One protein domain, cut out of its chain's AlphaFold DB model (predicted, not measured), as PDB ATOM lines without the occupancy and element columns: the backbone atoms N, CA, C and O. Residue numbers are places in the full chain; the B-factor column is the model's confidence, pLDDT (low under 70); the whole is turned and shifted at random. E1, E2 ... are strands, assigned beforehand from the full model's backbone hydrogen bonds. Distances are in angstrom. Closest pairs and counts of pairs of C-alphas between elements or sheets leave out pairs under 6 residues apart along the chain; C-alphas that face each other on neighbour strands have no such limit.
ATOM      1  N   LYS A  13     125.214 110.716 113.002       90.12
ATOM      2  CA  LYS A  13     126.390 111.122 113.762       90.12
ATOM      3  C   LYS A  13     126.010 111.199 115.234       90.12
ATOM      4  O   LYS A  13     125.620 112.252 115.735       90.12
ATOM      5  N   TRP A  14     126.113 110.053 115.893       91.75
ATOM      6  CA  TRP A  14     125.904 109.926 117.327       91.75
ATOM      7  C   TRP A  14     126.884 110.803 118.111       91.75
ATOM      8  O   TRP A  14     128.068 110.900 117.792       91.75
ATOM      9  N   ARG A  15     126.362 111.435 119.156       90.38
ATOM     10  CA  ARG A  15     127.053 112.294 120.108       90.38
ATOM     11  C   ARG A  15     126.940 111.653 121.483       90.38
ATOM     12  O   ARG A  15     125.862 111.219 121.883       90.38
ATOM     13  N   THR A  16     128.052 111.598 122.202       88.31
ATOM     14  CA  THR A  16     128.143 111.005 123.547       88.31
ATOM     15  C   THR A  16     128.355 112.053 124.629       88.31
ATOM     16  O   THR A  16     128.650 111.700 125.761       88.31
ATOM     17  N   GLU A  17     128.219 113.331 124.290       80.38
ATOM     18  CA  GLU A  17     128.263 114.444 125.234       80.38
ATOM     19  C   GLU A  17     126.996 115.283 125.065       80.38
ATOM     20  O   GLU A  17     126.509 115.403 123.932       80.38
ATOM     21  N   PRO A  18     126.448 115.867 126.141       70.44
ATOM     22  CA  PRO A  18     125.324 116.786 126.038       70.44
ATOM     23  C   PRO A  18     125.634 117.965 125.111       70.44
ATOM     24  O   PRO A  18     126.777 118.418 125.011       70.44
ATOM     25  N   SER A  19     124.611 118.479 124.428       69.75
ATOM     26  CA  SER A  19     124.773 119.685 123.618       69.75
ATOM     27  C   SER A  19     125.069 120.875 124.530       69.75
ATOM     28  O   SER A  19     124.210 121.285 125.308       69.75
ATOM     29  N   LYS A  20     126.268 121.451 124.413       66.75
ATOM     30  CA  LYS A  20     126.619 122.710 125.093       66.75
ATOM     31  C   LYS A  20     125.867 123.914 124.511       66.75
ATOM     32  O   LYS A  20     125.767 124.943 125.164       66.75
ATOM     33  N   ASP A  21     125.295 123.749 123.319       61.62
ATOM     34  CA  ASP A  21     124.633 124.818 122.566       61.62
ATOM     35  C   ASP A  21     123.112 124.878 122.803       61.62
ATOM     36  O   ASP A  21     122.431 125.734 122.241       61.62
ATOM     37  N   SER A  22     122.533 123.969 123.600       54.75
ATOM     38  CA  SER A  22     121.074 123.876 123.747       54.75
ATOM     39  C   SER A  22     120.570 124.430 125.080       54.75
ATOM     40  O   SER A  22     120.126 123.671 125.936       54.75
ATOM     41  N   TYR A  23     120.486 125.755 125.210       61.81
ATOM     42  CA  TYR A  23     119.603 126.397 126.206       61.81
ATOM     43  C   TYR A  23     118.103 126.171 125.903       61.81
ATOM     44  O   TYR A  23     117.224 126.708 126.572       61.81
ATOM     45  N   ARG A  24     117.781 125.407 124.849       74.62
ATOM     46  CA  ARG A  24     116.424 125.107 124.390       74.62
ATOM     47  C   ARG A  24     116.174 123.609 124.414       74.62
ATOM     48  O   ARG A  24     117.013 122.830 123.957       74.62
ATOM     49  N   TYR A  25     114.996 123.226 124.900       80.69
ATOM     50  CA  TYR A  25     114.538 121.843 124.866       80.69
ATOM     51  C   TYR A  25     114.495 121.372 123.414       80.69
ATOM     52  O   TYR A  25     113.841 121.994 122.576       80.69
ATOM     53  N   THR A  26     115.212 120.295 123.111       85.06
ATOM     54  CA  THR A  26     115.315 119.763 121.751       85.06
ATOM     55  C   THR A  26     115.000 118.277 121.759       85.06
ATOM     56  O   THR A  26     115.704 117.490 122.391       85.06
ATOM     57  N   THR A  27     113.961 117.884 121.023       88.69
ATOM     58  CA  THR A  27     113.675 116.473 120.747       88.69
ATOM     59  C   THR A  27     114.762 115.907 119.839       88.69
ATOM     60  O   THR A  27     115.116 116.503 118.823       88.69
ATOM     61  N   CYS A  28     115.286 114.740 120.191       90.25
ATOM     62  CA  CYS A  28     116.402 114.116 119.496       90.25
ATOM     63  C   CYS A  28     116.169 112.616 119.303       90.25
ATOM     64  O   CYS A  28     115.273 112.011 119.900       90.25
ATOM     65  N   LEU A  29     116.989 112.018 118.446       93.44
ATOM     66  CA  LEU A  29     117.124 110.578 118.374       93.44
ATOM     67  C   LEU A  29     118.051 110.121 119.505       93.44
ATOM     68  O   LEU A  29     119.148 110.654 119.674       93.44
ATOM     69  N   ALA A  30     117.623 109.119 120.258       93.62
ATOM     70  CA  ALA A  30     118.348 108.559 121.384       93.62
ATOM     71  C   ALA A  30     118.781 107.125 121.098       93.62
ATOM     72  O   ALA A  30     118.017 106.342 120.538       93.62
ATOM     73  N   THR A  31     119.970 106.755 121.567       94.56
ATOM     74  CA  THR A  31     120.274 105.356 121.875       94.56
ATOM     75  C   THR A  31     120.058 105.141 123.367       94.56
ATOM     76  O   THR A  31     120.672 105.835 124.179       94.56
ATOM     77  N   ILE A  32     119.218 104.169 123.716       91.69
ATOM     78  CA  ILE A  32     118.954 103.749 125.097       91.69
ATOM     79  C   ILE A  32     119.560 102.366 125.314       91.69
ATOM     80  O   ILE A  32     119.468 101.503 124.439       91.69
ATOM     81  N   GLU A  33     120.179 102.155 126.474       88.12
ATOM     82  CA  GLU A  33     120.623 100.832 126.921       88.12
ATOM     83  C   GLU A  33     119.559 100.230 127.845       88.12
ATOM     84  O   GLU A  33     119.309 100.729 128.941       88.12
ATOM     85  N   GLY A  34     118.890  99.182 127.365       82.62
ATOM     86  CA  GLY A  34     117.919  98.413 128.131       82.62
ATOM     87  C   GLY A  34     118.565  97.338 129.003       82.62
ATOM     88  O   GLY A  34     119.788  97.190 129.075       82.62
ATOM     89  N   TYR A  35     117.716  96.538 129.647       78.38
ATOM     90  CA  TYR A  35     118.160  95.404 130.455       78.38
ATOM     91  C   TYR A  35     118.984  94.405 129.622       78.38
ATOM     92  O   TYR A  35     118.686  94.152 128.454       78.38
ATOM     93  N   GLY A  36     120.049  93.858 130.215       81.56
ATOM     94  CA  GLY A  36     120.970  92.944 129.526       81.56
ATOM     95  C   GLY A  36     121.927  93.618 128.534       81.56
ATOM     96  O   GLY A  36     122.537  92.928 127.725       81.56
ATOM     97  N   GLY A  37     122.056  94.952 128.559       82.06
ATOM     98  CA  GLY A  37     122.987  95.696 127.699       82.06
ATOM     99  C   GLY A  37     122.522  95.843 126.247       82.06
ATOM    100  O   GLY A  37     123.259  96.360 125.406       82.06
ATOM    101  N   ARG A  38     121.297  95.405 125.929       87.62
ATOM    102  CA  ARG A  38     120.725  95.568 124.592       87.62
ATOM    103  C   ARG A  38     120.420  97.037 124.346       87.62
ATOM    104  O   ARG A  38     119.726  97.678 125.131       87.62
ATOM    105  N   ARG A  39     120.890  97.552 123.214       90.75
ATOM    106  CA  ARG A  39     120.640  98.932 122.801       90.75
ATOM    107  C   ARG A  39     119.565  99.010 121.738       90.75
ATOM    108  O   ARG A  39     119.478  98.139 120.872       90.75
ATOM    109  N   PHE A  40     118.768 100.061 121.812       91.38
ATOM    110  CA  PHE A  40     117.682 100.334 120.881       91.38
ATOM    111  C   PHE A  40     117.563 101.840 120.651       91.38
ATOM    112  O   PHE A  40     118.059 102.645 121.447       91.38
ATOM    113  N   ILE A  41     116.947 102.215 119.532       93.38
ATOM    114  CA  ILE A  41     116.664 103.616 119.233       93.38
ATOM    115  C   ILE A  41     115.342 104.031 119.871       93.38
ATOM    116  O   ILE A  41     114.389 103.252 119.927       93.38
ATOM    117  N   SER A  42     115.294 105.261 120.369       92.50
ATOM    118  CA  SER A  42     114.095 105.863 120.948       92.50
ATOM    119  C   SER A  42     114.067 107.366 120.682       92.50
ATOM    120  O   SER A  42     115.061 107.959 120.257       92.50
ATOM    121  N   ARG A  43     112.926 108.000 120.952       91.75
ATOM    122  CA  ARG A  43     112.831 109.456 121.035       91.75
ATOM    123  C   ARG A  43     113.396 109.886 122.391       91.75
ATOM    124  O   ARG A  43     113.055 109.307 123.417       91.75
ATOM    125  N   GLY A  44     114.273 110.882 122.390       91.94
ATOM    126  CA  GLY A  44     114.829 111.475 123.603       91.94
ATOM    127  C   GLY A  44     114.803 112.993 123.548       91.94
ATOM    128  O   GLY A  44     114.256 113.589 122.618       91.94
ATOM    129  N   TRP A  45     115.431 113.625 124.533       89.94
ATOM    130  CA  TRP A  45     115.555 115.075 124.597       89.94
ATOM    131  C   TRP A  45     116.913 115.498 125.153       89.94
ATOM    132  O   TRP A  45     117.515 114.786 125.958       89.94
ATOM    133  N   THR A  46     117.375 116.671 124.723       86.31
ATOM    134  CA  THR A  46     118.496 117.396 125.331       86.31
ATOM    135  C   THR A  46     118.013 118.766 125.790       86.31
ATOM    136  O   THR A  46     117.231 119.417 125.090       86.31
ATOM    137  N   PHE A  47     118.469 119.209 126.957       85.62
ATOM    138  CA  PHE A  47     118.148 120.518 127.514       85.62
ATOM    139  C   PHE A  47     119.243 120.950 128.487       85.62
ATOM    140  O   PHE A  47     119.570 120.197 129.394       85.62
ATOM    141  N   ASP A  48     119.795 122.143 128.284       82.44
ATOM    142  CA  ASP A  48     120.714 122.821 129.204       82.44
ATOM    143  C   ASP A  48     121.873 121.942 129.712       82.44
ATOM    144  O   ASP A  48     122.040 121.691 130.903       82.44
ATOM    145  N   GLY A  49     122.643 121.363 128.783       79.12
ATOM    146  CA  GLY A  49     123.754 120.469 129.132       79.12
ATOM    147  C   GLY A  49     123.330 119.133 129.763       79.12
ATOM    148  O   GLY A  49     124.190 118.346 130.155       79.12
ATOM    149  N   GLN A  50     122.032 118.842 129.818       82.38
ATOM    150  CA  GLN A  50     121.463 117.570 130.247       82.38
ATOM    151  C   GLN A  50     120.787 116.854 129.074       82.38
ATOM    152  O   GLN A  50     120.502 117.422 128.014       82.38
ATOM    153  N   TRP A  51     120.511 115.572 129.274       86.75
ATOM    154  CA  TRP A  51     119.742 114.750 128.350       86.75
ATOM    155  C   TRP A  51     118.838 113.791 129.118       86.75
ATOM    156  O   TRP A  51     118.997 113.612 130.329       86.75
ATOM    157  N   MET A  52     117.893 113.168 128.419       87.00
ATOM    158  CA  MET A  52     116.984 112.204 129.031       87.00
ATOM    159  C   MET A  52     117.764 111.089 129.758       87.00
ATOM    160  O   MET A  52     118.699 110.511 129.188       87.00
ATOM    161  N   PRO A  53     117.388 110.741 131.002       83.56
ATOM    162  CA  PRO A  53     117.998 109.628 131.718       83.56
ATOM    163  C   PRO A  53     117.959 108.322 130.913       83.56
ATOM    164  O   PRO A  53     116.969 108.008 130.256       83.56
ATOM    165  N   GLY A  54     119.048 107.550 130.971       84.88
ATOM    166  CA  GLY A  54     119.182 106.277 130.246       84.88
ATOM    167  C   GLY A  54     119.690 106.401 128.805       84.88
ATOM    168  O   GLY A  54     119.986 105.383 128.178       84.88
ATOM    169  N   MET A  55     119.853 107.624 128.287       89.12
ATOM    170  CA  MET A  55     120.550 107.855 127.022       89.12
ATOM    171  C   MET A  55     122.045 107.553 127.148       89.12
ATOM    172  O   MET A  55     122.712 108.044 128.057       89.12
ATOM    173  N   VAL A  56     122.577 106.771 126.206       90.81
ATOM    174  CA  VAL A  56     124.030 106.525 126.069       90.81
ATOM    175  C   VAL A  56     124.655 107.331 124.932       90.81
ATOM    176  O   VAL A  56     125.860 107.573 124.926       90.81
ATOM    177  N   ALA A  57     123.837 107.734 123.962       91.94
ATOM    178  CA  ALA A  57     124.203 108.631 122.880       91.94
ATOM    179  C   ALA A  57     122.946 109.285 122.303       91.94
ATOM    180  O   ALA A  57     121.838 108.755 122.433       91.94
ATOM    181  N   TRP A  58     123.128 110.403 121.612       91.88
ATOM    182  CA  TRP A  58     122.052 111.117 120.936       91.88
ATOM    183  C   TRP A  58     122.482 111.635 119.573       91.88
ATOM    184  O   TRP A  58     123.668 111.769 119.288       91.88
ATOM    185  N   ALA A  59     121.519 111.948 118.726       91.56
ATOM    186  CA  ALA A  59     121.740 112.678 117.492       91.56
ATOM    187  C   ALA A  59     120.535 113.586 117.227       91.56
ATOM    188  O   ALA A  59     119.436 113.281 117.695       91.56
ATOM    189  N   PRO A  60     120.698 114.695 116.487       89.19
ATOM    190  CA  PRO A  60     119.553 115.445 115.986       89.19
ATOM    191  C   PRO A  60     118.572 114.511 115.272       89.19
ATOM    192  O   PRO A  60     118.995 113.550 114.622       89.19
ATOM    193  N   MET A  61     117.272 114.779 115.403       88.00
ATOM    194  CA  MET A  61     116.288 114.042 114.615       88.00
ATOM    195  C   MET A  61     116.584 114.280 113.127       88.00
ATOM    196  O   MET A  61     116.795 115.439 112.758       88.00
ATOM    197  N   PRO A  62     116.636 113.235 112.282       85.56
ATOM    198  CA  PRO A  62     116.867 113.417 110.856       85.56
ATOM    199  C   PRO A  62     115.831 114.340 110.230       85.56
ATOM    200  O   PRO A  62     114.683 114.413 110.681       85.56
TER     201      PRO A  62
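AT A GLANCE: This is residues 13 to 62 of the 140 residues of an uncharacterized protein of Syntrophomonadaceae bacterium (UniProt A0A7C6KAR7). A long two-stranded hairpin, E1 and E2, bent and strongly twisted, has a shorter third strand, E3, beside E1, and together they make one small sheet. The hairpin's turn lies at one end of the long axis and the loop around Tyr 23 at the other, while residues 13 to 25, with no named element, wind past the E3 side before the chain enters E1. The printed part has 50 residues with no named helix and three named strands, E1, E2 and E3 along the chain; the sheet's order is E2, E1, E3, antiparallel throughout. The class is all strand, though under half of the residues, 23 of 50, are in named elements. The whole is compact, with a radius of gyration of the C-alphas of 10.4 A, and elongated in outline, spanning 34 by 20 by 15 A.

HOW THE PARTS SIT: The inner strand of the sheet is E1, residues 26 to 33, and its edge strands are E2, residues 39 to 47, and E3, residues 55 to 60. E1 and E2 form a hairpin, antiparallel at 143 degrees between their directions. C-alphas 27 and 45 face each other at 4.5 A; N 30 and O 42, 2.8 A apart, and N 28 and O 44, 2.9 A apart, are within hydrogen-bond range. E1 bends by 59 degrees at residue 29, and E2 bends by 70 degrees at residue 42. E1 and E3 are antiparallel at 145 degrees. C-alphas 30 and 58 face each other at 4.5 A, and N 29 and O 59, like N 31 and O 57, are 2.9 A apart, within hydrogen-bond range. The closest C-alphas of E2 and E3, those of Gly 44 and Met 55, are 7.6 A apart. A short antiparallel pairing joins residues 46 to 47 of E2 with residues 50 to 51.

IN THESE COORDINATES: E1 begins at C-alpha 26 (115.315, 119.763, 121.751) and measures 20.3 A from first to last C-alpha. E2 measures 22.2 A and begins at C-alpha 39 (120.640, 98.932, 122.801). E3 measures 13.4 A and ends at C-alpha 60 (119.553, 115.445, 115.986).

THE WHOLE: The two C-alphas farthest apart, those of Tyr 23 and Gly 36, are 33.6 A apart. The link from E1 to E2, 5 residues, is tight; that from E2 to E3, 7 residues, is short. The printed part has no cut. The mean pLDDT of the printed part is 84.7, and residues 19 to 23 are under 70.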